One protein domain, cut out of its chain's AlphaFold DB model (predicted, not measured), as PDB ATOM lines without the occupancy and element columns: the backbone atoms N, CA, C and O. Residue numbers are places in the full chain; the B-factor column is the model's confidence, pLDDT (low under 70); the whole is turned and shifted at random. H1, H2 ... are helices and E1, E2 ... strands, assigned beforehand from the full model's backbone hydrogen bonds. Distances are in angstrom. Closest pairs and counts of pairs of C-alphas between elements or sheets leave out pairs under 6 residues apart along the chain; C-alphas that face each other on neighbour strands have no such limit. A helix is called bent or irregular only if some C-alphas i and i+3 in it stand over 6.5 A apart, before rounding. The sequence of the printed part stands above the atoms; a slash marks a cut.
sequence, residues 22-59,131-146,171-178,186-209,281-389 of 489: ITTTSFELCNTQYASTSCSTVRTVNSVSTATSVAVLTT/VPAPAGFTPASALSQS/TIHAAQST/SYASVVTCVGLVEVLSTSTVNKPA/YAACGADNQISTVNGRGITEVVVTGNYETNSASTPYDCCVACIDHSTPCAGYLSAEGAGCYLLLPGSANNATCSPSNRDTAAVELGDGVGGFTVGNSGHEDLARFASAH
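AT A GLANCE: This is residues 22 to 59, 131 to 146, 171 to 178, 186 to 209 and 281 to 389 of the 489 residues of an uncharacterized protein of Aspergillus violaceofuscus (strain CBS 115571) (UniProt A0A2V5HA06). A small sandwich of two sheets, E6 E8 E7 E10 and E3 E5 E9, stands beside a long twisted ribbon of three strands, E1 E4 E2, which makes the longest axis and whose strands stay apart from those of the sandwich. H2 covers the outside of the four-stranded sheet, and H1 and H3 lie between sandwich and ribbon. The printed part has 195 residues with three named helices and ten named strands, in the order E1 E2 H1 E3 E4 E5 E6 H2 E7 E8 E9 E10 H3. The class is mostly strand; both sheets of the sandwich are antiparallel and the ribbon is mixed. The whole is compact, with a radius of gyration of the C-alphas of 18.7 A and spans of 64 by 44 by 37 A.

HOW THE PARTS SIT: Start at E1, residues 22 to 35, an edge strand antiparallel to E4, residues 187 to 208; look for N 23 and O 200, 2.9 A apart. E4 bends by 60 degrees at residue 190, and its parallel neighbour is E2, residues 43 to 59, at 14 degrees, with N 43 and O 189 at 3.0 A. This sheet is strongly twisted, with C-alphas up to 5.4 A off its best plane. H1, residues 141 to 144, is not on it. Next find E3, residues 171 to 173, antiparallel to E5, residues 296 to 304, with N 172 and O 301 at 2.9 A. E5 is also antiparallel to E9, residues 360 to 366, with N 302 and O 362 at 2.8 A. E6, residues 306 to 310, meets E5 only through their link and is antiparallel to E8, residues 339 to 344, with N 310 and O 340 at 2.8 A. E8 forms a hairpin with E7, residues 331 to 335, with N 341 and O 333 at 2.8 A. E7 is antiparallel to E10, residues 372 to 376, with N 373 and O 334 at 2.8 A. These two sheets form a sandwich, face to face with the facing parts 11.1 A centre to centre and their strands at 39 degrees; the closest C-alphas of E5 and E10 are those of Ile 298 and Phe 372, 5.3 A. H2, residues 315 to 323, is on the sheet E6 E8 E7 E10 at a height over the sheet of 7.8 A; its closest C-alphas to E7 are those of Pro 315 and Ser 334, 5.1 A. E6, H2 and E7 make a split strand-helix-strand unit, two strands running the same way with E8 between them, and its crossover is right-handed. H3, residues 380 to 389, only grazes that sheet, with residues 382 to 387; C-alphas 386 and 376 of H3 and E10 are their closest, 5.7 A. H3 is only just apart from E1, at 8.2 A. H3 is irregular, but only just: C-alphas 381 and 384 are 6.8 A apart. In H2 every O i to N i+4 pair is within hydrogen-bond range, in H3 3 of 6.

IN THESE COORDINATES: Find C-alpha 22 at (146.837, 193.881, 127.909), where E1 begins its 42.6 A. E2 measures 50.4 A and E4, the longest strand, 61.8 A, ending at C-alpha 208 at (148.060, 213.529, 111.980). E5 measures 22.8 A, E9 19.5 A and H3 15.9 A, ending at C-alpha 389 at (168.487, 187.008, 135.238).

THE WHOLE: The C-alphas farthest apart are those of Ser 40 and Ala 209, 67.4 A. Four cuts leave C-alpha gaps of 12.3 A from 59 to 131, 26.2 A from 146 to 171, 25.1 A from 178 to 186 and 23.1 A from 209 to 281. Of the links that are printed whole, E8 to E9 is long, with 15 residues. The mean pLDDT of the printed part is 77.7, and 57 residues are under 70, among them 347 to 363 and 380 to 389.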
ATOM      1  N   ILE A  22     146.504 193.969 126.486       73.38
ATOM      2  CA  ILE A  22     146.837 193.881 127.909       73.38
ATOM      3  C   ILE A  22     147.617 192.585 128.092       73.38
ATOM      4  O   ILE A  22     147.125 191.513 127.748       73.38
ATOM      5  N   THR A  23     148.834 192.692 128.614       73.81
ATOM      6  CA  THR A  23     149.688 191.559 128.977       73.81
ATOM      7  C   THR A  23     149.897 191.581 130.483       73.81
ATOM      8  O   THR A  23     150.213 192.629 131.040       73.81
ATOM      9  N   THR A  24     149.759 190.431 131.135       76.69
ATOM     10  CA  THR A  24     150.091 190.275 132.554       76.69
ATOM     11  C   THR A  24     151.301 189.363 132.676       76.69
ATOM     12  O   THR A  24     151.297 188.254 132.142       76.69
ATOM     13  N   THR A  25     152.324 189.819 133.386       72.31
ATOM     14  CA  THR A  25     153.509 189.046 133.766       72.31
ATOM     15  C   THR A  25     153.573 188.937 135.287       72.31
ATOM     16  O   THR A  25     153.065 189.788 136.016       72.31
ATOM     17  N   SER A  26     154.177 187.864 135.790       78.06
ATOM     18  CA  SER A  26     154.357 187.640 137.225       78.06
ATOM     19  C   SER A  26     155.746 187.083 137.487       78.06
ATOM     20  O   SER A  26     156.120 186.083 136.872       78.06
ATOM     21  N   PHE A  27     156.486 187.697 138.405       75.69
ATOM     22  CA  PHE A  27     157.802 187.238 138.837       75.69
ATOM     23  C   PHE A  27     157.909 187.213 140.360       75.69
ATOM     24  O   PHE A  27     157.180 187.920 141.050       75.69
ATOM     25  N   GLU A  28     158.816 186.392 140.887       85.56
ATOM     26  CA  GLU A  28     159.059 186.242 142.321       85.56
ATOM     27  C   GLU A  28     160.552 186.421 142.621       85.56
ATOM     28  O   GLU A  28     161.407 185.774 142.015       85.56
ATOM     29  N   LEU A  29     160.859 187.324 143.552       78.38
ATOM     30  CA  LEU A  29     162.208 187.657 144.000       78.38
ATOM     31  C   LEU A  29     162.353 187.288 145.477       78.38
ATOM     32  O   LEU A  29     161.813 187.973 146.345       78.38
ATOM     33  N   CYS A  30     163.096 186.223 145.771       83.75
ATOM     34  CA  CYS A  30     163.451 185.842 147.138       83.75
ATOM     35  C   CYS A  30     164.840 186.373 147.508       83.75
ATOM     36  O   CYS A  30     165.836 186.001 146.889       83.75
ATOM     37  N   ASN A  31     164.908 187.213 148.542       81.06
ATOM     38  CA  ASN A  31     166.151 187.722 149.120       81.06
ATOM     39  C   ASN A  31     166.414 187.068 150.487       81.06
ATOM     40  O   ASN A  31     165.523 187.038 151.338       81.06
ATOM     41  N   THR A  32     167.636 186.584 150.712       84.50
ATOM     42  CA  THR A  32     168.055 185.946 151.967       84.50
ATOM     43  C   THR A  32     168.901 186.913 152.788       84.50
ATOM     44  O   THR A  32     169.960 187.353 152.351       84.50
ATOM     45  N   GLN A  33     168.456 187.218 154.003       81.62
ATOM     46  CA  GLN A  33     169.241 187.937 155.002       81.62
ATOM     47  C   GLN A  33     170.085 186.943 155.802       81.62
ATOM     48  O   GLN A  33     169.569 185.931 156.293       81.62
ATOM     49  N   TYR A  34     171.366 187.263 155.964       81.56
ATOM     50  CA  TYR A  34     172.338 186.452 156.688       81.56
ATOM     51  C   TYR A  34     172.733 187.112 158.019       81.56
ATOM     52  O   TYR A  34     172.728 188.336 158.144       81.56
ATOM     53  N   ALA A  35     173.087 186.294 159.008       85.06
ATOM     54  CA  ALA A  35     173.569 186.693 160.327       85.06
ATOM     55  C   ALA A  35     174.878 185.956 160.664       85.06
ATOM     56  O   ALA A  35     175.148 184.882 160.130       85.06
ATOM     57  N   SER A  36     175.685 186.492 161.583       84.88
ATOM     58  CA  SER A  36     176.929 185.848 162.044       84.88
ATOM     59  C   SER A  36     176.701 184.613 162.935       84.88
ATOM     60  O   SER A  36     177.644 183.888 163.246       84.88
ATOM     61  N   THR A  37     175.455 184.335 163.330       87.44
ATOM     62  CA  THR A  37     175.069 183.184 164.155       87.44
ATOM     63  C   THR A  37     173.975 182.351 163.487       87.44
ATOM     64  O   THR A  37     173.058 182.872 162.852       87.44
ATOM     65  N   SER A  38     174.079 181.027 163.628       90.44
ATOM     66  CA  SER A  38     173.126 180.086 163.034       90.44
ATOM     67  C   SER A  38     171.763 180.148 163.731       90.44
ATOM     68  O   SER A  38     171.672 180.049 164.957       90.44
ATOM     69  N   CYS A  39     170.698 180.293 162.943       86.00
ATOM     70  CA  CYS A  39     169.314 180.270 163.410       86.00
ATOM     71  C   CYS A  39     168.731 178.857 163.243       86.00
ATOM     72  O   CYS A  39     168.803 178.286 162.159       86.00
ATOM     73  N   SER A  40     168.105 178.300 164.286       87.31
ATOM     74  CA  SER A  40     167.521 176.943 164.247       87.31
ATOM     75  C   SER A  40     166.326 176.799 163.294       87.31
ATOM     76  O   SER A  40     166.038 175.692 162.845       87.31
ATOM     77  N   THR A  41     165.669 177.912 162.958       92.81
ATOM     78  CA  THR A  41     164.616 177.998 161.943       92.81
ATOM     79  C   THR A  41     164.819 179.280 161.143       92.81
ATOM     80  O   THR A  41     164.802 180.371 161.714       92.81
ATOM     81  N   VAL A  42     164.971 179.167 159.822       93.56
ATOM     82  CA  VAL A  42     164.986 180.324 158.915       93.56
ATOM     83  C   VAL A  42     163.553 180.823 158.739       93.56
ATOM     84  O   VAL A  42     162.658 180.044 158.410       93.56
ATOM     85  N   ARG A  43     163.306 182.114 158.972       92.88
ATOM     86  CA  ARG A  43     161.961 182.691 158.839       92.88
ATOM     87  C   ARG A  43     161.685 183.087 157.391       92.88
ATOM     88  O   ARG A  43     162.307 184.022 156.899       92.88
ATOM     89  N   THR A  44     160.692 182.476 156.753       93.38
ATOM     90  CA  THR A  44     160.194 182.940 155.448       93.38
ATOM     91  C   THR A  44     159.110 184.013 155.619       93.38
ATOM     92  O   THR A  44     158.253 183.911 156.500       93.38
ATOM     93  N   VAL A  45     159.140 185.051 154.783       91.19
ATOM     94  CA  VAL A  45     158.134 186.117 154.690       91.19
ATOM     95  C   VAL A  45     157.759 186.298 153.223       91.19
ATOM     96  O   VAL A  45     158.608 186.667 152.417       91.19
ATOM     97  N   ASN A  46     156.487 186.084 152.887       90.12
ATOM     98  CA  ASN A  46     155.985 186.246 151.524       90.12
ATOM     99  C   ASN A  46     155.171 187.541 151.421       90.12
ATOM    100  O   ASN A  46     154.330 187.819 152.276       90.12
ATOM    101  N   SER A  47     155.405 188.308 150.361       85.50
ATOM    102  CA  SER A  47     154.661 189.516 150.008       85.50
ATOM    103  C   SER A  47     154.272 189.466 148.533       85.50
ATOM    104  O   SER A  47     155.008 188.910 147.720       85.50
ATOM    105  N   VAL A  48     153.133 190.059 148.176       82.44
ATOM    106  CA  VAL A  48     152.711 190.226 146.779       82.44
ATOM    107  C   VAL A  48     152.389 191.693 146.544       82.44
ATOM    108  O   VAL A  48     151.653 192.309 147.315       82.44
ATOM    109  N   SER A  49     152.947 192.241 145.472       74.38
ATOM    110  CA  SER A  49     152.706 193.592 144.981       74.38
ATOM    111  C   SER A  49     152.207 193.527 143.536       74.38
ATOM    112  O   SER A  49     152.524 192.590 142.800       74.38
ATOM    113  N   THR A  50     151.442 194.532 143.117       75.12
ATOM    114  CA  THR A  50     150.925 194.635 141.747       75.12
ATOM    115  C   THR A  50     151.294 195.994 141.172       75.12
ATOM    116  O   THR A  50     150.816 197.023 141.650       75.12
ATOM    117  N   ALA A  51     152.118 195.996 140.128       69.94
ATOM    118  CA  ALA A  51     152.418 197.169 139.321       69.94
ATOM    119  C   ALA A  51     151.494 197.199 138.093       69.94
ATOM    120  O   ALA A  51     151.213 196.173 137.478       69.94
ATOM    121  N   THR A  52     151.003 198.377 137.713       67.44
ATOM    122  CA  THR A  52     150.259 198.565 136.458       67.44
ATOM    123  C   THR A  52     150.983 199.610 135.627       67.44
ATOM    124  O   THR A  52     151.063 200.770 136.027       67.44
ATOM    125  N   SER A  53     151.508 199.186 134.482       64.44
ATOM    126  CA  SER A  53     152.281 200.007 133.557       64.44
ATOM    127  C   SER A  53     151.450 200.282 132.302       64.44
ATOM    128  O   SER A  53     150.887 199.370 131.692       64.44
ATOM    129  N   VAL A  54     151.318 201.555 131.924       62.50
ATOM    130  CA  VAL A  54     150.497 201.985 130.781       62.50
ATOM    131  C   VAL A  54     151.389 202.672 129.757       62.50
ATOM    132  O   VAL A  54     151.716 203.849 129.892       62.50
ATOM    133  N   ALA A  55     151.767 201.932 128.717       55.69
ATOM    134  CA  ALA A  55     152.587 202.437 127.625       55.69
ATOM    135  C   ALA A  55     151.697 203.026 126.518       55.69
ATOM    136  O   ALA A  55     150.843 202.334 125.954       55.69
ATOM    137  N   VAL A  56     151.901 204.304 126.187       55.59
ATOM    138  CA  VAL A  56     151.149 205.000 125.130       55.59
ATOM    139  C   VAL A  56     152.074 205.305 123.956       55.59
ATOM    140  O   VAL A  56     152.826 206.278 123.980       55.59
ATOM    141  N   LEU A  57     152.000 204.485 122.908       54.56
ATOM    142  CA  LEU A  57     152.744 204.705 121.672       54.56
ATOM    143  C   LEU A  57     152.012 205.758 120.832       54.56
ATOM    144  O   LEU A  57     150.903 205.515 120.360       54.56
ATOM    145  N   THR A  58     152.608 206.936 120.647       52.97
ATOM    146  CA  THR A  58     152.044 207.980 119.777       52.97
ATOM    147  C   THR A  58     152.801 208.017 118.458       52.97
ATOM    148  O   THR A  58     153.965 208.409 118.429       52.97
ATOM    149  N   THR A  59     152.132 207.650 117.368       47.66
ATOM    150  CA  THR A  59     152.702 207.697 116.017       47.66
ATOM    151  C   THR A  59     152.235 208.973 115.327       47.66
ATOM    152  O   THR A  59     151.035 209.151 115.105       47.66
ATOM    153  N   VAL A 131     164.045 203.062 115.163       83.62
ATOM    154  CA  VAL A 131     163.469 201.714 115.223       83.62
ATOM    155  C   VAL A 131     162.900 201.542 116.637       83.62
ATOM    156  O   VAL A 131     163.666 201.644 117.604       83.62
ATOM    157  N   PRO A 132     161.577 201.353 116.802       84.12
ATOM    158  CA  PRO A 132     160.970 201.254 118.122       84.12
ATOM    159  C   PRO A 132     161.486 200.017 118.859       84.12
ATOM    160  O   PRO A 132     161.782 198.992 118.247       84.12
ATOM    161  N   ALA A 133     161.568 200.109 120.187       87.69
ATOM    162  CA  ALA A 133     161.859 198.951 121.017       87.69
ATOM    163  C   ALA A 133     160.712 197.927 120.848       87.69
ATOM    164  O   ALA A 133     159.548 198.337 120.939       87.69
ATOM    165  N   PRO A 134     161.001 196.643 120.569       82.75
ATOM    166  CA  PRO A 134     159.959 195.650 120.303       82.75
ATOM    167  C   PRO A 134     158.993 195.396 121.482       82.75
ATOM    168  O   PRO A 134     159.211 195.832 122.616       82.75
ATOM    169  N   ALA A 135     157.853 194.755 121.218       80.31
ATOM    170  CA  ALA A 135     156.689 194.798 122.099       80.31
ATOM    171  C   ALA A 135     156.896 194.052 123.433       80.31
ATOM    172  O   ALA A 135     156.987 192.826 123.500       80.31
ATOM    173  N   GLY A 136     156.886 194.803 124.538       80.00
ATOM    174  CA  GLY A 136     157.176 194.264 125.871       80.00
ATOM    175  C   GLY A 136     158.671 194.199 126.198       80.00
ATOM    176  O   GLY A 136     159.056 193.474 127.112       80.00
ATOM    177  N   PHE A 137     159.500 194.951 125.469       85.31
ATOM    178  CA  PHE A 137     160.865 195.270 125.860       85.31
ATOM    179  C   PHE A 137     160.893 196.055 127.183       85.31
ATOM    180  O   PHE A 137     160.331 197.148 127.277       85.31
ATOM    181  N   THR A 138     161.589 195.514 128.185       85.88
ATOM    182  CA  THR A 138     161.897 196.206 129.445       85.88
ATOM    183  C   THR A 138     163.352 196.684 129.392       85.88
ATOM    184  O   THR A 138     164.242 195.838 129.296       85.88
ATOM    185  N   PRO A 139     163.638 198.000 129.451       89.00
ATOM    186  CA  PRO A 139     165.012 198.502 129.490       89.00
ATOM    187  C   PRO A 139     165.729 198.047 130.765       89.00
ATOM    188  O   PRO A 139     165.142 198.099 131.850       89.00
ATOM    189  N   ALA A 140     166.997 197.641 130.670       86.75
ATOM    190  CA  ALA A 140     167.714 197.054 131.803       86.75
ATOM    191  C   ALA A 140     167.763 197.965 133.060       86.75
ATOM    192  O   ALA A 140     167.687 197.475 134.190       86.75
ATOM    193  N   SER A 141     167.802 199.294 132.903       83.81
ATOM    194  CA  SER A 141     167.800 200.243 134.033       83.81
ATOM    195  C   SER A 141     166.566 200.145 134.944       83.81
ATOM    196  O   SER A 141     166.692 200.375 136.150       83.81
ATOM    197  N   ALA A 142     165.403 199.736 134.417       82.06
ATOM    198  CA  ALA A 142     164.164 199.579 135.187       82.06
ATOM    199  C   ALA A 142     164.288 198.525 136.307       82.06
ATOM    200  O   ALA A 142     163.557 198.554 137.294       82.06
ATOM    201  N   LEU A 143     165.249 197.613 136.161       73.88
ATOM    202  CA  LEU A 143     165.506 196.482 137.049       73.88
ATOM    203  C   LEU A 143     166.483 196.883 138.157       73.88
ATOM    204  O   LEU A 143     166.260 196.593 139.332       73.88
ATOM    205  N   SER A 144     167.528 197.629 137.777       67.94
ATOM    206  CA  SER A 144     168.526 198.205 138.688       67.94
ATOM    207  C   SER A 144     167.863 199.081 139.765       67.94
ATOM    208  O   SER A 144     168.214 199.012 140.941       67.94
ATOM    209  N   GLN A 145     166.816 199.830 139.393       56.09
ATOM    210  CA  GLN A 145     166.062 200.696 140.309       56.09
ATOM    211  C   GLN A 145     165.157 199.948 141.309       56.09
ATOM    212  O   GLN A 145     164.700 200.554 142.278       56.09
ATOM    213  N   SER A 146     164.901 198.643 141.136       49.53
ATOM    214  CA  SER A 146     163.952 197.906 141.987       49.53
ATOM    215  C   SER A 146     164.431 197.709 143.435       49.53
ATOM    216  O   SER A 146     163.616 197.410 144.311       49.53
ATOM    217  N   THR A 171     185.642 184.257 133.458       79.69
ATOM    218  CA  THR A 171     185.729 185.517 134.181       79.69
ATOM    219  C   THR A 171     186.359 186.572 133.283       79.69
ATOM    220  O   THR A 171     187.503 186.425 132.850       79.69
ATOM    221  N   ILE A 172     185.620 187.646 133.019       76.69
ATOM    222  CA  ILE A 172     186.094 188.810 132.279       76.69
ATOM    223  C   ILE A 172     186.266 189.948 133.288       76.69
ATOM    224  O   ILE A 172     185.300 190.585 133.709       76.69
ATOM    225  N   HIS A 173     187.508 190.190 133.701       74.06
ATOM    226  CA  HIS A 173     187.853 191.352 134.516       74.06
ATOM    227  C   HIS A 173     187.976 192.593 133.616       74.06
ATOM    228  O   HIS A 173     188.615 192.537 132.564       74.06
ATOM    229  N   ALA A 174     187.448 193.738 134.057       61.22
ATOM    230  CA  ALA A 174     187.986 195.029 133.631       61.22
ATOM    231  C   ALA A 174     189.401 195.197 134.227       61.22
ATOM    232  O   ALA A 174     189.838 194.381 135.040       61.22
ATOM    233  N   ALA A 175     190.149 196.238 133.853       58.38
ATOM    234  CA  ALA A 175     191.501 196.453 134.382       58.38
ATOM    235  C   ALA A 175     191.477 196.735 135.904       58.38
ATOM    236  O   ALA A 175     191.261 197.866 136.337       58.38
ATOM    237  N   GLN A 176     191.656 195.694 136.725       53.12
ATOM    238  CA  GLN A 176     191.415 195.764 138.168       53.12
ATOM    239  C   GLN A 176     192.520 196.467 138.962       53.12
ATOM    240  O   GLN A 176     193.715 196.298 138.722       53.12
ATOM    241  N   SER A 177     192.085 197.195 139.994       48.66
ATOM    242  CA  SER A 177     192.940 197.703 141.068       48.66
ATOM    243  C   SER A 177     193.122 196.632 142.148       48.66
ATOM    244  O   SER A 177     192.161 195.992 142.570       48.66
ATOM    245  N   THR A 178     194.357 196.416 142.602       41.75
ATOM    246  CA  THR A 178     194.726 195.248 143.413       41.75
ATOM    247  C   THR A 178     194.528 195.463 144.918       41.75
ATOM    248  O   THR A 178     195.469 195.845 145.617       41.75
ATOM    249  N   SER A 186     178.801 183.615 157.397       83.38
ATOM    250  CA  SER A 186     177.424 184.020 157.705       83.38
ATOM    251  C   SER A 186     176.390 182.932 157.381       83.38
ATOM    252  O   SER A 186     176.577 182.111 156.483       83.38
ATOM    253  N   TYR A 187     175.295 182.917 158.141       87.00
ATOM    254  CA  TYR A 187     174.230 181.911 158.122       87.00
ATOM    255  C   TYR A 187     172.893 182.553 157.748       87.00
ATOM    256  O   TYR A 187     172.590 183.650 158.211       87.00
ATOM    257  N   ALA A 188     172.060 181.877 156.955       85.06
ATOM    258  CA  ALA A 188     170.730 182.386 156.616       85.06
ATOM    259  C   ALA A 188     169.843 182.535 157.871       85.06
ATOM    260  O   ALA A 188     169.794 181.641 158.717       85.06
ATOM    261  N   SER A 189     169.123 183.654 157.974       91.00
ATOM    262  CA  SER A 189     168.263 183.988 159.120       91.00
ATOM    263  C   SER A 189     166.815 184.269 158.702       91.00
ATOM    264  O   SER A 189     165.874 183.723 159.285       91.00
ATOM    265  N   VAL A 190     166.622 185.055 157.636       90.38
ATOM    266  CA  VAL A 190     165.298 185.409 157.094       90.38
ATOM    267  C   VAL A 190     165.325 185.307 155.572       90.38
ATOM    268  O   VAL A 190     166.257 185.801 154.947       90.38
ATOM    269  N   VAL A 191     164.299 184.712 154.966       90.44
ATOM    270  CA  VAL A 191     164.060 184.754 153.515       90.44
ATOM    271  C   VAL A 191     162.816 185.599 153.264       90.44
ATOM    272  O   VAL A 191     161.747 185.290 153.782       90.44
ATOM    273  N   THR A 192     162.940 186.651 152.463       88.94
ATOM    274  CA  THR A 192     161.814 187.506 152.070       88.94
ATOM    275  C   THR A 192     161.556 187.328 150.581       88.94
ATOM    276  O   THR A 192     162.361 187.780 149.768       88.94
ATOM    277  N   CYS A 193     160.449 186.677 150.231       84.94
ATOM    278  CA  CYS A 193     159.994 186.504 148.855       84.94
ATOM    279  C   CYS A 193     158.954 187.571 148.505       84.94
ATOM    280  O   CYS A 193     157.961 187.753 149.214       84.94
ATOM    281  N   VAL A 194     159.192 188.295 147.412       84.06
ATOM    282  CA  VAL A 194     158.298 189.324 146.880       84.06
ATOM    283  C   VAL A 194     157.856 188.910 145.485       84.06
ATOM    284  O   VAL A 194     158.652 188.917 144.548       84.06
ATOM    285  N   GLY A 195     156.579 188.566 145.347       73.81
ATOM    286  CA  GLY A 195     155.931 188.460 144.048       73.81
ATOM    287  C   GLY A 195     155.585 189.851 143.521       73.81
ATOM    288  O   GLY A 195     154.919 190.612 144.226       73.81
ATOM    289  N   LEU A 196     155.988 190.184 142.293       74.38
ATOM    290  CA  LEU A 196     155.416 191.306 141.549       74.38
ATOM    291  C   LEU A 196     154.570 190.766 140.396       74.38
ATOM    292  O   LEU A 196     155.039 189.973 139.580       74.38
ATOM    293  N   VAL A 197     153.325 191.227 140.319       77.31
ATOM    294  CA  VAL A 197     152.488 191.095 139.125       77.31
ATOM    295  C   VAL A 197     152.555 192.415 138.371       77.31
ATOM    296  O   VAL A 197     152.141 193.441 138.907       77.31
ATOM    297  N   GLU A 198     153.069 192.408 137.146       72.50
ATOM    298  CA  GLU A 198     153.072 193.579 136.274       72.50
ATOM    299  C   GLU A 198     151.968 193.449 135.219       72.50
ATOM    300  O   GLU A 198     151.875 192.459 134.492       72.50
ATOM    301  N   VAL A 199     151.105 194.462 135.140       72.50
ATOM    302  CA  VAL A 199     150.048 194.566 134.129       72.50
ATOM    303  C   VAL A 199     150.448 195.636 133.119       72.50
ATOM    304  O   VAL A 199     150.324 196.830 133.391       72.50
ATOM    305  N   LEU A 200     150.920 195.196 131.955       68.44
ATOM    306  CA  LEU A 200     151.349 196.021 130.829       68.44
ATOM    307  C   LEU A 200     150.166 196.274 129.886       68.44
ATOM    308  O   LEU A 200     149.633 195.362 129.255       68.44
ATOM    309  N   SER A 201     149.750 197.533 129.787       69.88
ATOM    310  CA  SER A 201     148.619 197.993 128.976       69.88
ATOM    311  C   SER A 201     149.123 198.906 127.858       69.88
ATOM    312  O   SER A 201     149.371 200.088 128.110       69.88
ATOM    313  N   THR A 202     149.226 198.401 126.626       66.25
ATOM    314  CA  THR A 202     149.637 199.209 125.469       66.25
ATOM    315  C   THR A 202     148.442 199.894 124.803       66.25
ATOM    316  O   THR A 202     147.358 199.327 124.663       66.25
ATOM    317  N   SER A 203     148.633 201.149 124.395       58.91
ATOM    318  CA  SER A 203     147.644 201.937 123.654       58.91
ATOM    319  C   SER A 203     148.338 202.723 122.548       58.91
ATOM    320  O   SER A 203     149.203 203.552 122.833       58.91
ATOM    321  N   THR A 204     147.963 202.481 121.292       56.00
ATOM    322  CA  THR A 204     148.564 203.153 120.133       56.00
ATOM    323  C   THR A 204     147.656 204.275 119.646       56.00
ATOM    324  O   THR A 204     146.488 204.046 119.336       56.00
ATOM    325  N   VAL A 205     148.193 205.491 119.555       61.69
ATOM    326  CA  VAL A 205     147.467 206.692 119.126       61.69
ATOM    327  C   VAL A 205     148.132 207.267 117.881       61.69
ATOM    328  O   VAL A 205     149.157 207.941 117.963       61.69
ATOM    329  N   ASN A 206     147.523 207.030 116.721       52.03
ATOM    330  CA  ASN A 206     147.928 207.672 115.473       52.03
ATOM    331  C   ASN A 206     147.426 209.125 115.471       52.03
ATOM    332  O   ASN A 206     146.218 209.358 115.551       52.03
ATOM    333  N   LYS A 207     148.334 210.100 115.371       53.72
ATOM    334  CA  LYS A 207     147.999 211.526 115.249       53.72
ATOM    335  C   LYS A 207     148.464 212.069 113.891       53.72
ATOM    336  O   LYS A 207     149.644 211.928 113.563       53.72
ATOM    337  N   PRO A 208     147.593 212.719 113.099       52.78
ATOM    338  CA  PRO A 208     148.060 213.529 111.980       52.78
ATOM    339  C   PRO A 208     148.826 214.742 112.525       52.78
ATOM    340  O   PRO A 208     148.409 215.340 113.520       52.78
ATOM    341  N   ALA A 209     149.938 215.120 111.892       53.41
ATOM    342  CA  ALA A 209     150.641 216.344 112.259       53.41
ATOM    343  C   ALA A 209     149.773 217.579 111.966       53.41
ATOM    344  O   ALA A 209     149.236 217.733 110.871       53.41
ATOM    345  N   TYR A 281     168.236 202.627 117.243       91.19
ATOM    346  CA  TYR A 281     167.483 201.547 117.869       91.19
ATOM    347  C   TYR A 281     167.091 201.966 119.289       91.19
ATOM    348  O   TYR A 281     167.954 202.116 120.151       91.19
ATOM    349  N   ALA A 282     165.793 202.133 119.567       89.62
ATOM    350  CA  ALA A 282     165.335 202.544 120.899       89.62
ATOM    351  C   ALA A 282     165.663 201.503 121.989       89.62
ATOM    352  O   ALA A 282     165.912 201.873 123.134       89.62
ATOM    353  N   ALA A 283     165.758 200.219 121.623       92.38
ATOM    354  CA  ALA A 283     166.255 199.156 122.501       92.38
ATOM    355  C   ALA A 283     167.729 199.351 122.930       92.38
ATOM    356  O   ALA A 283     168.151 198.798 123.942       92.38
ATOM    357  N   CYS A 284     168.504 200.162 122.204       95.56
ATOM    358  CA  CYS A 284     169.896 200.491 122.515       95.56
ATOM    359  C   CYS A 284     170.069 201.851 123.207       95.56
ATOM    360  O   CYS A 284     171.199 202.284 123.426       95.56
ATOM    361  N   GLY A 285     168.972 202.529 123.568       93.62
ATOM    362  CA  GLY A 285     169.013 203.784 124.322       93.62
ATOM    363  C   GLY A 285     169.683 203.643 125.696       93.62
ATOM    364  O   GLY A 285     169.840 202.540 126.221       93.62
ATOM    365  N   ALA A 286     170.051 204.776 126.302       93.69
ATOM    366  CA  ALA A 286     170.755 204.818 127.590       93.69
ATOM    367  C   ALA A 286     170.011 204.084 128.726       93.69
ATOM    368  O   ALA A 286     170.645 203.496 129.600       93.69
ATOM    369  N   ASP A 287     168.677 204.016 128.673       92.38
ATOM    370  CA  ASP A 287     167.858 203.268 129.638       92.38
ATOM    371  C   ASP A 287     168.106 201.744 129.609       92.38
ATOM    372  O   ASP A 287     167.695 201.033 130.526       92.38
ATOM    373  N   ASN A 288     168.789 201.220 128.587       94.75
ATOM    374  CA  ASN A 288     169.230 199.826 128.503       94.75
ATOM    375  C   ASN A 288     170.751 199.649 128.707       94.75
ATOM    376  O   ASN A 288     171.287 198.576 128.449       94.75
ATOM    377  N   GLN A 289     171.460 200.685 129.159       94.62
ATOM    378  CA  GLN A 289     172.914 200.679 129.337       94.62
ATOM    379  C   GLN A 289     173.268 200.783 130.832       94.62
ATOM    380  O   GLN A 289     173.498 201.870 131.362       94.62
ATOM    381  N   ILE A 290     173.313 199.649 131.544       93.06
ATOM    382  CA  ILE A 290     173.736 199.619 132.954       93.06
ATOM    383  C   ILE A 290     175.267 199.621 133.023       93.06
ATOM    384  O   ILE A 290     175.893 198.576 132.876       93.06
ATOM    385  N   SER A 291     175.870 200.776 133.299       91.88
ATOM    386  CA  SER A 291     177.302 200.900 133.634       91.88
ATOM    387  C   SER A 291     177.583 200.927 135.143       91.88
ATOM    388  O   SER A 291     178.708 200.682 135.581       91.88
ATOM    389  N   THR A 292     176.564 201.224 135.960       86.12
ATOM    390  CA  THR A 292     176.675 201.296 137.423       86.12
ATOM    391  C   THR A 292     175.465 200.689 138.126       86.12
ATOM    392  O   THR A 292     174.344 200.695 137.614       86.12
ATOM    393  N   VAL A 293     175.697 200.174 139.332       80.94
ATOM    394  CA  VAL A 293     174.692 199.528 140.182       80.94
ATOM    395  C   VAL A 293     174.899 200.009 141.610       80.94
ATOM    396  O   VAL A 293     176.006 199.938 142.142       80.94
ATOM    397  N   ASN A 294     173.844 200.543 142.232       79.38
ATOM    398  CA  ASN A 294     173.925 201.221 143.535       79.38
ATOM    399  C   ASN A 294     175.028 202.310 143.593       79.38
ATOM    400  O   ASN A 294     175.588 202.577 144.653       79.38
ATOM    401  N   GLY A 295     175.357 202.921 142.445       80.38
ATOM    402  CA  GLY A 295     176.423 203.919 142.300       80.38
ATOM    403  C   GLY A 295     177.852 203.369 142.172       80.38
ATOM    404  O   GLY A 295     178.770 204.165 142.011       80.38
ATOM    405  N   ARG A 296     178.059 202.044 142.218       80.25
ATOM    406  CA  ARG A 296     179.367 201.392 142.001       80.25
ATOM    407  C   ARG A 296     179.487 200.879 140.567       80.25
ATOM    408  O   ARG A 296     178.474 200.554 139.945       80.25
ATOM    409  N   GLY A 297     180.708 200.815 140.042       84.44
ATOM    410  CA  GLY A 297     180.974 200.314 138.693       84.44
ATOM    411  C   GLY A 297     180.885 198.789 138.612       84.44
ATOM    412  O   GLY A 297     181.142 198.081 139.589       84.44
ATOM    413  N   ILE A 298     180.547 198.273 137.430       87.94
ATOM    414  CA  ILE A 298     180.681 196.844 137.134       87.94
ATOM    415  C   ILE A 298     182.136 196.578 136.735       87.94
ATOM    416  O   ILE A 298     182.551 196.945 135.639       87.94
ATOM    417  N   THR A 299     182.930 195.962 137.610       86.31
ATOM    418  CA  THR A 299     184.373 195.754 137.374       86.31
ATOM    419  C   THR A 299     184.721 194.354 136.880       86.31
ATOM    420  O   THR A 299     185.839 194.132 136.417       86.31
ATOM    421  N   GLU A 300     183.802 193.400 136.990       84.94
ATOM    422  CA  GLU A 300     184.017 192.011 136.584       84.94
ATOM    423  C   GLU A 300     182.686 191.343 136.230       84.94
ATOM    424  O   GLU A 300     181.666 191.549 136.893       84.94
ATOM    425  N   VAL A 301     182.693 190.557 135.155       84.81
ATOM    426  CA  VAL A 301     181.542 189.765 134.713       84.81
ATOM    427  C   VAL A 301     181.999 188.331 134.480       84.81
ATOM    428  O   VAL A 301     182.874 188.067 133.659       84.81
ATOM    429  N   VAL A 302     181.383 187.392 135.193       85.38
ATOM    430  CA  VAL A 302     181.600 185.957 135.016       85.38
ATOM    431  C   VAL A 302     180.528 185.435 134.069       85.38
ATOM    432  O   VAL A 302     179.370 185.262 134.456       85.38
ATOM    433  N   VAL A 303     180.912 185.190 132.816       82.25
ATOM    434  CA  VAL A 303     180.017 184.637 131.795       82.25
ATOM    435  C   VAL A 303     180.052 183.114 131.869       82.25
ATOM    436  O   VAL A 303     181.113 182.496 131.781       82.25
ATOM    437  N   THR A 304     178.879 182.495 131.999       80.88
ATOM    438  CA  THR A 304     178.681 181.062 131.748       80.88
ATOM    439  C   THR A 304     177.755 180.909 130.549       80.88
ATOM    440  O   THR A 304     176.641 181.426 130.585       80.88
ATOM    441  N   GLY A 305     178.227 180.244 129.492       82.81
ATOM    442  CA  GLY A 305     177.503 180.082 128.229       82.81
ATOM    443  C   GLY A 305     178.375 180.382 127.012       82.81
ATOM    444  O   GLY A 305     179.592 180.534 127.138       82.81
ATOM    445  N   ASN A 306     177.754 180.477 125.835       86.81
ATOM    446  CA  ASN A 306     178.442 180.909 124.620       86.81
ATOM    447  C   ASN A 306     178.531 182.442 124.576       86.81
ATOM    448  O   ASN A 306     177.595 183.147 124.957       86.81
ATOM    449  N   TYR A 307     179.630 182.969 124.046       90.81
ATOM    450  CA  TYR A 307     179.732 184.378 123.680       90.81
ATOM    451  C   TYR A 307     180.642 184.554 122.465       90.81
ATOM    452  O   TYR A 307     181.531 183.739 122.218       90.81
ATOM    453  N   GLU A 308     180.440 185.643 121.733       93.50
ATOM    454  CA  GLU A 308     181.318 186.086 120.647       93.50
ATOM    455  C   GLU A 308     181.834 187.502 120.928       93.50
ATOM    456  O   GLU A 308     181.201 188.275 121.647       93.50
ATOM    457  N   THR A 309     183.000 187.853 120.386       93.69
ATOM    458  CA  THR A 309     183.597 189.190 120.545       93.69
ATOM    459  C   THR A 309     183.464 190.013 119.273       93.69
ATOM    460  O   THR A 309     183.760 189.525 118.184       93.69
ATOM    461  N   ASN A 310     183.094 191.282 119.419       94.44
ATOM    462  CA  ASN A 310     182.913 192.238 118.332       94.44
ATOM    463  C   ASN A 310     183.782 193.493 118.573       94.44
ATOM    464  O   ASN A 310     184.095 193.843 119.712       94.44
ATOM    465  N   SER A 311     184.187 194.176 117.500       91.50
ATOM    466  CA  SER A 311     185.033 195.378 117.542       91.50
ATOM    467  C   SER A 311     184.279 196.675 117.866       91.50
ATOM    468  O   SER A 311     184.900 197.738 117.905       91.50
ATOM    469  N   ALA A 312     182.965 196.609 118.107       92.38
ATOM    470  CA  ALA A 312     182.159 197.742 118.556       92.38
ATOM    471  C   ALA A 312     182.749 198.404 119.819       92.38
ATOM    472  O   ALA A 312     182.922 197.767 120.859       92.38
ATOM    473  N   SER A 313     183.062 199.699 119.712       88.81
ATOM    474  CA  SER A 313     183.795 200.470 120.726       88.81
ATOM    475  C   SER A 313     182.907 201.213 121.726       88.81
ATOM    476  O   SER A 313     183.418 201.693 122.735       88.81
ATOM    477  N   THR A 314     181.598 201.312 121.472       94.25
ATOM    478  CA  THR A 314     180.628 201.928 122.390       94.25
ATOM    479  C   THR A 314     179.570 200.913 122.840       94.25
ATOM    480  O   THR A 314     179.276 199.967 122.099       94.25
ATOM    481  N   PRO A 315     178.926 201.105 124.009       94.69
ATOM    482  CA  PRO A 315     177.812 200.256 124.428       94.69
ATOM    483  C   PRO A 315     176.611 200.323 123.479       94.69
ATOM    484  O   PRO A 315     175.918 199.323 123.301       94.69
ATOM    485  N   TYR A 316     176.397 201.469 122.821       95.12
ATOM    486  CA  TYR A 316     175.364 201.613 121.796       95.12
ATOM    487  C   TYR A 316     175.661 200.721 120.583       95.12
ATOM    488  O   TYR A 316     174.829 199.896 120.214       95.12
ATOM    489  N   ASP A 317     176.860 200.817 120.003       94.75
ATOM    490  CA  ASP A 317     177.232 200.012 118.832       94.75
ATOM    491  C   ASP A 317     177.322 198.517 119.178       94.75
ATOM    492  O   ASP A 317     177.028 197.668 118.342       94.75
ATOM    493  N   CYS A 318     177.663 198.181 120.427       96.06
ATOM    494  CA  CYS A 318     177.653 196.809 120.934       96.06
ATOM    495  C   CYS A 318     176.224 196.241 121.049       96.06
ATOM    496  O   CYS A 318     175.979 195.090 120.691       96.06
ATOM    497  N   CYS A 319     175.255 197.066 121.457       96.31
ATOM    498  CA  CYS A 319     173.837 196.720 121.395       96.31
ATOM    499  C   CYS A 319     173.339 196.548 119.950       96.31
ATOM    500  O   CYS A 319     172.632 195.585 119.659       96.31
ATOM    501  N   VAL A 320     173.736 197.432 119.029       94.88
ATOM    502  CA  VAL A 320     173.381 197.304 117.606       94.88
ATOM    503  C   VAL A 320     173.974 196.024 117.013       94.88
ATOM    504  O   VAL A 320     173.246 195.253 116.400       94.88
ATOM    505  N   ALA A 321     175.240 195.714 117.301       95.19
ATOM    506  CA  ALA A 321     175.879 194.458 116.905       95.19
ATOM    507  C   ALA A 321     175.207 193.203 117.499       95.19
ATOM    508  O   ALA A 321     175.301 192.132 116.904       95.19
ATOM    509  N   CYS A 322     174.525 193.326 118.643       94.81
ATOM    510  CA  CYS A 322     173.708 192.272 119.249       94.81
ATOM    511  C   CYS A 322     172.344 192.120 118.539       94.81
ATOM    512  O   CYS A 322     171.883 190.999 118.341       94.81
ATOM    513  N   ILE A 323     171.706 193.220 118.119       93.12
ATOM    514  CA  ILE A 323     170.425 193.205 117.382       93.12
ATOM    515  C   ILE A 323     170.604 192.741 115.930       93.12
ATOM    516  O   ILE A 323     169.809 191.943 115.440       93.12
ATOM    517  N   ASP A 324     171.658 193.199 115.256       93.12
ATOM    518  CA  ASP A 324     171.967 192.858 113.862       93.12
ATOM    519  C   ASP A 324     172.675 191.481 113.736       93.12
ATOM    520  O   ASP A 324     173.150 191.108 112.660       93.12
ATOM    521  N   HIS A 325     172.775 190.712 114.830       93.31
ATOM    522  CA  HIS A 325     173.476 189.428 114.863       93.31
ATOM    523  C   HIS A 325     172.690 188.298 114.178       93.31
ATOM    524  O   HIS A 325     171.474 188.177 114.316       93.31
ATOM    525  N   SER A 326     173.392 187.403 113.473       90.38
ATOM    526  CA  SER A 326     172.772 186.301 112.713       90.38
ATOM    527  C   SER A 326     172.157 185.204 113.593       90.38
ATOM    528  O   SER A 326     171.239 184.505 113.165       90.38
ATOM    529  N   THR A 327     172.660 185.057 114.820       88.81
ATOM    530  CA  THR A 327     172.107 184.196 115.876       88.81
ATOM    531  C   THR A 327     171.520 185.091 116.966       88.81
ATOM    532  O   THR A 327     172.240 185.999 117.380       88.81
ATOM    533  N   PRO A 328     170.294 184.850 117.477       87.19
ATOM    534  CA  PRO A 328     169.676 185.698 118.499       87.19
ATOM    535  C   PRO A 328     170.583 185.912 119.715       87.19
ATOM    536  O   PRO A 328     170.770 185.023 120.543       87.19
ATOM    537  N   CYS A 329     171.166 187.105 119.802       90.06
ATOM    538  CA  CYS A 329     171.994 187.530 120.920       90.06
ATOM    539  C   CYS A 329     171.087 187.793 122.127       90.06
ATOM    540  O   CYS A 329     170.041 188.425 121.987       90.06
ATOM    541  N   ALA A 330     171.449 187.308 123.313       88.75
ATOM    542  CA  ALA A 330     170.638 187.446 124.523       88.75
ATOM    543  C   ALA A 330     170.813 188.806 125.224       88.75
ATOM    544  O   ALA A 330     169.926 189.291 125.929       88.75
ATOM    545  N   GLY A 331     171.966 189.428 125.006       92.62
ATOM    546  CA  GLY A 331     172.390 190.684 125.601       92.62
ATOM    547  C   GLY A 331     173.879 190.884 125.364       92.62
ATOM    548  O   GLY A 331     174.542 190.032 124.771       92.62
ATOM    549  N   TYR A 332     174.409 192.010 125.811       95.12
ATOM    550  CA  TYR A 332     175.774 192.414 125.505       95.12
ATOM    551  C   TYR A 332     176.498 192.969 126.732       95.12
ATOM    552  O   TYR A 332     175.884 193.510 127.657       95.12
ATOM    553  N   LEU A 333     177.824 192.849 126.704       94.81
ATOM    554  CA  LEU A 333     178.752 193.498 127.623       94.81
ATOM    555  C   LEU A 333     179.688 194.367 126.779       94.81
ATOM    556  O   LEU A 333     180.360 193.859 125.886       94.81
ATOM    557  N   SER A 334     179.760 195.665 127.053       95.38
ATOM    558  CA  SER A 334     180.718 196.574 126.418       95.38
ATOM    559  C   SER A 334     181.652 197.135 127.480       95.38
ATOM    560  O   SER A 334     181.181 197.655 128.488       95.38
ATOM    561  N   ALA A 335     182.962 197.033 127.278       90.81
ATOM    562  CA  ALA A 335     183.951 197.624 128.173       90.81
ATOM    563  C   ALA A 335     185.019 198.378 127.379       90.81
ATOM    564  O   ALA A 335     185.560 197.885 126.386       90.81
ATOM    565  N   GLU A 336     185.330 199.590 127.836       85.75
ATOM    566  CA  GLU A 336     186.312 200.465 127.202       85.75
ATOM    567  C   GLU A 336     187.688 199.777 127.150       85.75
ATOM    568  O   GLU A 336     188.191 199.271 128.153       85.75
ATOM    569  N   GLY A 337     188.270 199.681 125.952       82.06
ATOM    570  CA  GLY A 337     189.535 198.976 125.703       82.06
ATOM    571  C   GLY A 337     189.461 197.438 125.656       82.06
ATOM    572  O   GLY A 337     190.330 196.834 125.034       82.06
ATOM    573  N   ALA A 338     188.435 196.806 126.237       80.38
ATOM    574  CA  ALA A 338     188.215 195.353 126.153       80.38
ATOM    575  C   ALA A 338     187.298 194.942 124.981       80.38
ATOM    576  O   ALA A 338     187.389 193.817 124.492       80.38
ATOM    577  N   GLY A 339     186.463 195.864 124.490       90.12
ATOM    578  CA  GLY A 339     185.604 195.679 123.320       90.12
ATOM    579  C   GLY A 339     184.168 195.286 123.669       90.12
ATOM    580  O   GLY A 339     183.657 195.601 124.748       90.12
ATOM    581  N   CYS A 340     183.507 194.624 122.722       95.56
ATOM    582  CA  CYS A 340     182.124 194.177 122.835       95.56
ATOM    583  C   CYS A 340     182.051 192.647 122.930       95.56
ATOM    584  O   CYS A 340     182.671 191.946 122.131       95.56
ATOM    585  N   TYR A 341     181.255 192.136 123.866       95.00
ATOM    586  CA  TYR A 341     180.952 190.718 124.039       95.00
ATOM    587  C   TYR A 341     179.451 190.505 123.826       95.00
ATOM    588  O   TYR A 341     178.630 191.056 124.560       95.00
ATOM    589  N   LEU A 342     179.101 189.704 122.824       94.75
ATOM    590  CA  LEU A 342     177.737 189.300 122.499       94.75
ATOM    591  C   LEU A 342     177.439 187.984 123.218       94.75
ATOM    592  O   LEU A 342     178.103 186.982 122.959       94.75
ATOM    593  N   LEU A 343     176.464 187.973 124.127       92.44
ATOM    594  CA  LEU A 343     176.057 186.768 124.852       92.44
ATOM    595  C   LEU A 343     175.123 185.949 123.955       92.44
ATOM    596  O   LEU A 343     174.078 186.451 123.543       92.44
ATOM    597  N   LEU A 344     175.479 184.702 123.650       90.44
ATOM    598  CA  LEU A 344     174.730 183.845 122.727       90.44
ATOM    599  C   LEU A 344     174.142 182.627 123.460       90.44
ATOM    600  O   LEU A 344     174.789 182.089 124.359       90.44
ATOM    601  N   PRO A 345     172.946 182.141 123.078       83.75
ATOM    602  CA  PRO A 345     172.360 180.953 123.689       83.75
ATOM    603  C   PRO A 345     173.247 179.713 123.487       83.75
ATOM    604  O   PRO A 345     173.768 179.453 122.398       83.75
ATOM    605  N   GLY A 346     173.373 178.902 124.537       72.19
ATOM    606  CA  GLY A 346     174.286 177.761 124.670       72.19
ATOM    607  C   GLY A 346     174.110 176.600 123.679       72.19
ATOM    608  O   GLY A 346     174.779 175.577 123.811       72.19
ATOM    609  N   SER A 347     173.216 176.698 122.689       66.56
ATOM    610  CA  SER A 347     173.059 175.682 121.644       66.56
ATOM    611  C   SER A 347     172.505 176.253 120.340       66.56
ATOM    612  O   SER A 347     171.390 176.770 120.309       66.56
ATOM    613  N   ALA A 348     173.221 176.024 119.233       59.53
ATOM    614  CA  ALA A 348     172.779 176.361 117.875       59.53
ATOM    615  C   ALA A 348     171.437 175.709 117.468       59.53
ATOM    616  O   ALA A 348     170.778 176.169 116.541       59.53
ATOM    617  N   ASN A 349     171.009 174.659 118.181       61.78
ATOM    618  CA  ASN A 349     169.742 173.965 117.941       61.78
ATOM    619  C   ASN A 349     168.555 174.576 118.708       61.78
ATOM    620  O   ASN A 349     167.425 174.137 118.507       61.78
ATOM    621  N   ASN A 350     168.784 175.550 119.597       58.72
ATOM    622  CA  ASN A 350     167.715 176.258 120.295       58.72
ATOM    623  C   ASN A 350     167.940 177.775 120.259       58.72
ATOM    624  O   ASN A 350     168.352 178.387 121.241       58.72
ATOM    625  N   ALA A 351     167.599 178.375 119.119       59.22
ATOM    626  CA  ALA A 351     167.576 179.825 118.921       59.22
ATOM    627  C   ALA A 351     166.476 180.552 119.733       59.22
ATOM    628  O   ALA A 351     166.345 181.767 119.618       59.22
ATOM    629  N   THR A 352     165.683 179.838 120.546       63.50
ATOM    630  CA  THR A 352     164.763 180.453 121.515       63.50
ATOM    631  C   THR A 352     165.407 180.478 122.897       63.50
ATOM    632  O   THR A 352     165.850 179.447 123.411       63.50
ATOM    633  N   CYS A 353     165.422 181.644 123.543       61.00
ATOM    634  CA  CYS A 353     165.949 181.813 124.899       61.00
ATOM    635  C   CYS A 353     164.944 181.328 125.957       61.00
ATOM    636  O   CYS A 353     164.514 182.063 126.844       61.00
ATOM    637  N   SER A 354     164.559 180.055 125.836       64.75
ATOM    638  CA  SER A 354     163.676 179.355 126.763       64.75
ATOM    639  C   SER A 354     164.198 179.457 128.202       64.75
ATOM    640  O   SER A 354     165.389 179.233 128.434       64.75
ATOM    641  N   PRO A 355     163.325 179.648 129.212       56.84
ATOM    642  CA  PRO A 355     163.724 179.662 130.618       56.84
ATOM    643  C   PRO A 355     164.264 178.313 131.133       56.84
ATOM    644  O   PRO A 355     164.644 178.246 132.302       56.84
ATOM    645  N   SER A 356     164.303 177.260 130.306       59.16
ATOM    646  CA  SER A 356     165.031 176.007 130.562       59.16
ATOM    647  C   SER A 356     166.522 176.068 130.201       59.16
ATOM    648  O   SER A 356     167.314 175.337 130.788       59.16
ATOM    649  N   ASN A 357     166.910 176.921 129.249       56.94
ATOM    650  CA  ASN A 357     168.261 177.005 128.690       56.94
ATOM    651  C   ASN A 357     168.912 178.309 129.165       56.94
ATOM    652  O   ASN A 357     169.083 179.254 128.400       56.94
ATOM    653  N   ARG A 358     169.195 178.375 130.470       57.22
ATOM    654  CA  ARG A 358     169.737 179.570 131.123       57.22
ATOM    655  C   ARG A 358     171.258 179.532 131.169       57.22
ATOM    656  O   ARG A 358     171.833 178.977 132.102       57.22
ATOM    657  N   ASP A 359     171.874 180.190 130.204       59.34
ATOM    658  CA  ASP A 359     173.217 180.739 130.366       59.34
ATOM    659  C   ASP A 359     173.155 181.895 131.379       59.34
ATOM    660  O   ASP A 359     172.224 182.707 131.354       59.34
ATOM    661  N   THR A 360     174.091 181.936 132.329       59.34
ATOM    662  CA  THR A 360     174.076 182.916 133.431       59.34
ATOM    663  C   THR A 360     175.306 183.812 133.404       59.34
ATOM    664  O   THR A 360     176.437 183.328 133.435       59.34
ATOM    665  N   ALA A 361     175.084 185.126 133.415       60.50
ATOM    666  CA  ALA A 361     176.105 186.102 133.763       60.50
ATOM    667  C   ALA A 361     175.961 186.460 135.252       60.50
ATOM    668  O   ALA A 361     174.913 186.943 135.690       60.50
ATOM    669  N   ALA A 362     177.007 186.196 136.035       68.94
ATOM    670  CA  ALA A 362     177.154 186.744 137.381       68.94
ATOM    671  C   ALA A 362     178.018 188.007 137.297       68.94
ATOM    672  O   ALA A 362     178.945 188.074 136.487       68.94
ATOM    673  N   VAL A 363     177.688 189.025 138.090       68.06
ATOM    674  CA  VAL A 363     178.278 190.361 137.946       68.06
ATOM    675  C   VAL A 363     178.828 190.852 139.277       68.06
ATOM    676  O   VAL A 363     178.080 191.031 140.241       68.06
ATOM    677  N   GLU A 364     180.136 191.103 139.303       74.56
ATOM    678  CA  GLU A 364     180.866 191.589 140.468       74.56
ATOM    679  C   GLU A 364     181.070 193.111 140.399       74.56
ATOM    680  O   GLU A 364     181.447 193.697 139.375       74.56
ATOM    681  N   LEU A 365     180.778 193.770 141.522       71.81
ATOM    682  CA  LEU A 365     180.760 195.224 141.644       71.81
ATOM    683  C   LEU A 365     181.999 195.712 142.395       71.81
ATOM    684  O   LEU A 365     182.246 195.292 143.531       71.81
ATOM    685  N   GLY A 366     182.703 196.679 141.816       70.31
ATOM    686  CA  GLY A 366     183.940 197.236 142.357       70.31
ATOM    687  C   GLY A 366     183.975 198.760 142.300       70.31
ATOM    688  O   GLY A 366     183.164 199.409 141.643       70.31
ATOM    689  N   ASP A 367     184.955 199.336 142.992       71.19
ATOM    690  CA  ASP A 367     185.177 200.789 143.066       71.19
ATOM    691  C   ASP A 367     186.201 201.268 142.013       71.19
ATOM    692  O   ASP A 367     186.910 202.254 142.206       71.19
ATOM    693  N   GLY A 368     186.323 200.522 140.907       60.94
ATOM    694  CA  GLY A 368     187.262 200.791 139.820       60.94
ATOM    695  C   GLY A 368     186.812 201.928 138.901       60.94
ATOM    696  O   GLY A 368     185.621 202.126 138.663       60.94
ATOM    697  N   VAL A 369     187.784 202.661 138.350       61.22
ATOM    698  CA  VAL A 369     187.553 203.627 137.268       61.22
ATOM    699  C   VAL A 369     187.693 202.887 135.941       61.22
ATOM    700  O   VAL A 369     188.777 202.406 135.618       61.22
ATOM    701  N   GLY A 370     186.594 202.799 135.192       69.19
ATOM    702  CA  GLY A 370     186.457 201.903 134.041       69.19
ATOM    703  C   GLY A 370     185.751 200.603 134.438       69.19
ATOM    704  O   GLY A 370     186.068 199.988 135.455       69.19
ATOM    705  N   GLY A 371     184.760 200.202 133.645       83.81
ATOM    706  CA  GLY A 371     183.902 199.057 133.939       83.81
ATOM    707  C   GLY A 371     183.009 198.680 132.761       83.81
ATOM    708  O   GLY A 371     182.952 199.391 131.756       83.81
ATOM    709  N   PHE A 372     182.316 197.551 132.884       92.12
ATOM    710  CA  PHE A 372     181.386 197.071 131.869       92.12
ATOM    711  C   PHE A 372     180.092 197.884 131.882       92.12
ATOM    712  O   PHE A 372     179.519 198.171 132.930       92.12
ATOM    713  N   THR A 373     179.592 198.182 130.690       94.25
ATOM    714  CA  THR A 373     178.201 198.551 130.451       94.25
ATOM    715  C   THR A 373     177.473 197.321 129.929       94.25
ATOM    716  O   THR A 373     177.880 196.750 128.918       94.25
ATOM    717  N   VAL A 374     176.417 196.902 130.622       94.12
ATOM    718  CA  VAL A 374     175.639 195.702 130.291       94.12
ATOM    719  C   VAL A 374     174.215 196.077 129.883       94.12
ATOM    720  O   VAL A 374     173.615 196.980 130.472       94.12
ATOM    721  N   GLY A 375     173.663 195.377 128.893       93.94
ATOM    722  CA  GLY A 375     172.301 195.615 128.409       93.94
ATOM    723  C   GLY A 375     171.686 194.394 127.737       93.94
ATOM    724  O   GLY A 375     172.397 193.526 127.227       93.94
ATOM    725  N   ASN A 376     170.357 194.302 127.752       91.25
ATOM    726  CA  ASN A 376     169.654 193.200 127.093       91.25
ATOM    727  C   ASN A 376     169.544 193.430 125.575       91.25
ATOM    728  O   ASN A 376     169.723 194.548 125.092       91.25
ATOM    729  N   SER A 377     169.264 192.375 124.809       83.50
ATOM    730  CA  SER A 377     168.959 192.530 123.386       83.50
ATOM    731  C   SER A 377     167.501 192.943 123.160       83.50
ATOM    732  O   SER A 377     166.618 192.692 123.983       83.50
ATOM    733  N   GLY A 378     167.236 193.572 122.013       79.12
ATOM    734  CA  GLY A 378     165.907 194.085 121.674       79.12
ATOM    735  C   GLY A 378     164.836 193.028 121.371       79.12
ATOM    736  O   GLY A 378     163.675 193.395 121.234       79.12
ATOM    737  N   HIS A 379     165.182 191.744 121.228       76.81
ATOM    738  CA  HIS A 379     164.254 190.721 120.730       76.81
ATOM    739  C   HIS A 379     163.051 190.475 121.671       76.81
ATOM    740  O   HIS A 379     163.204 190.371 122.889       76.81
ATOM    741  N   GLU A 380     161.847 190.337 121.097       56.16
ATOM    742  CA  GLU A 380     160.570 190.246 121.840       56.16
ATOM    743  C   GLU A 380     160.508 189.045 122.796       56.16
ATOM    744  O   GLU A 380     160.156 189.196 123.968       56.16
ATOM    745  N   ASP A 381     160.951 187.876 122.328       52.34
ATOM    746  CA  ASP A 381     161.062 186.639 123.116       52.34
ATOM    747  C   ASP A 381     162.306 186.600 124.026       52.34
ATOM    748  O   ASP A 381     162.701 185.534 124.493       52.34
ATOM    749  N   LEU A 382     162.965 187.740 124.266       49.81
ATOM    750  CA  LEU A 382     164.304 187.776 124.865       49.81
ATOM    751  C   LEU A 382     164.478 188.863 125.928       49.81
ATOM    752  O   LEU A 382     164.972 188.582 127.025       49.81
ATOM    753  N   ALA A 383     163.961 190.068 125.673       43.34
ATOM    754  CA  ALA A 383     163.999 191.183 126.618       43.34
ATOM    755  C   ALA A 383     163.362 190.836 127.981       43.34
ATOM    756  O   ALA A 383     163.804 191.333 129.016       43.34
ATOM    757  N   ARG A 384     162.381 189.918 128.018       43.06
ATOM    758  CA  ARG A 384     161.766 189.415 129.265       43.06
ATOM    759  C   ARG A 384     162.679 188.497 130.088       43.06
ATOM    760  O   ARG A 384     162.518 188.425 131.303       43.06
ATOM    761  N   PHE A 385     163.623 187.795 129.458       41.62
ATOM    762  CA  PHE A 385     164.481 186.802 130.119       41.62
ATOM    763  C   PHE A 385     165.773 187.412 130.643       41.62
ATOM    764  O   PHE A 385     166.105 187.225 131.816       41.62
ATOM    765  N   ALA A 386     166.449 188.210 129.813       43.09
ATOM    766  CA  ALA A 386     167.613 188.971 130.250       43.09
ATOM    767  C   ALA A 386     167.256 189.885 131.439       43.09
ATOM    768  O   ALA A 386     168.005 189.963 132.412       43.09
ATOM    769  N   SER A 387     166.052 190.468 131.426       42.41
ATOM    770  CA  SER A 387     165.562 191.322 132.511       42.41
ATOM    771  C   SER A 387     165.376 190.623 133.863       42.41
ATOM    772  O   SER A 387     165.467 191.262 134.904       42.41
ATOM    773  N   ALA A 388     165.135 189.313 133.890       36.53
ATOM    774  CA  ALA A 388     164.989 188.592 135.152       36.53
ATOM    775  C   ALA A 388     166.335 188.108 135.724       36.53
ATOM    776  O   ALA A 388     166.449 187.919 136.937       36.53
ATOM    777  N   HIS A 389     167.339 187.852 134.868       42.53
ATOM    778  CA  HIS A 389     168.487 187.008 135.238       42.53
ATOM    779  C   HIS A 389     169.862 187.379 134.652       42.53
ATOM    780  O   HIS A 389     170.840 186.770 135.076       42.53
TER     781      HIS A 389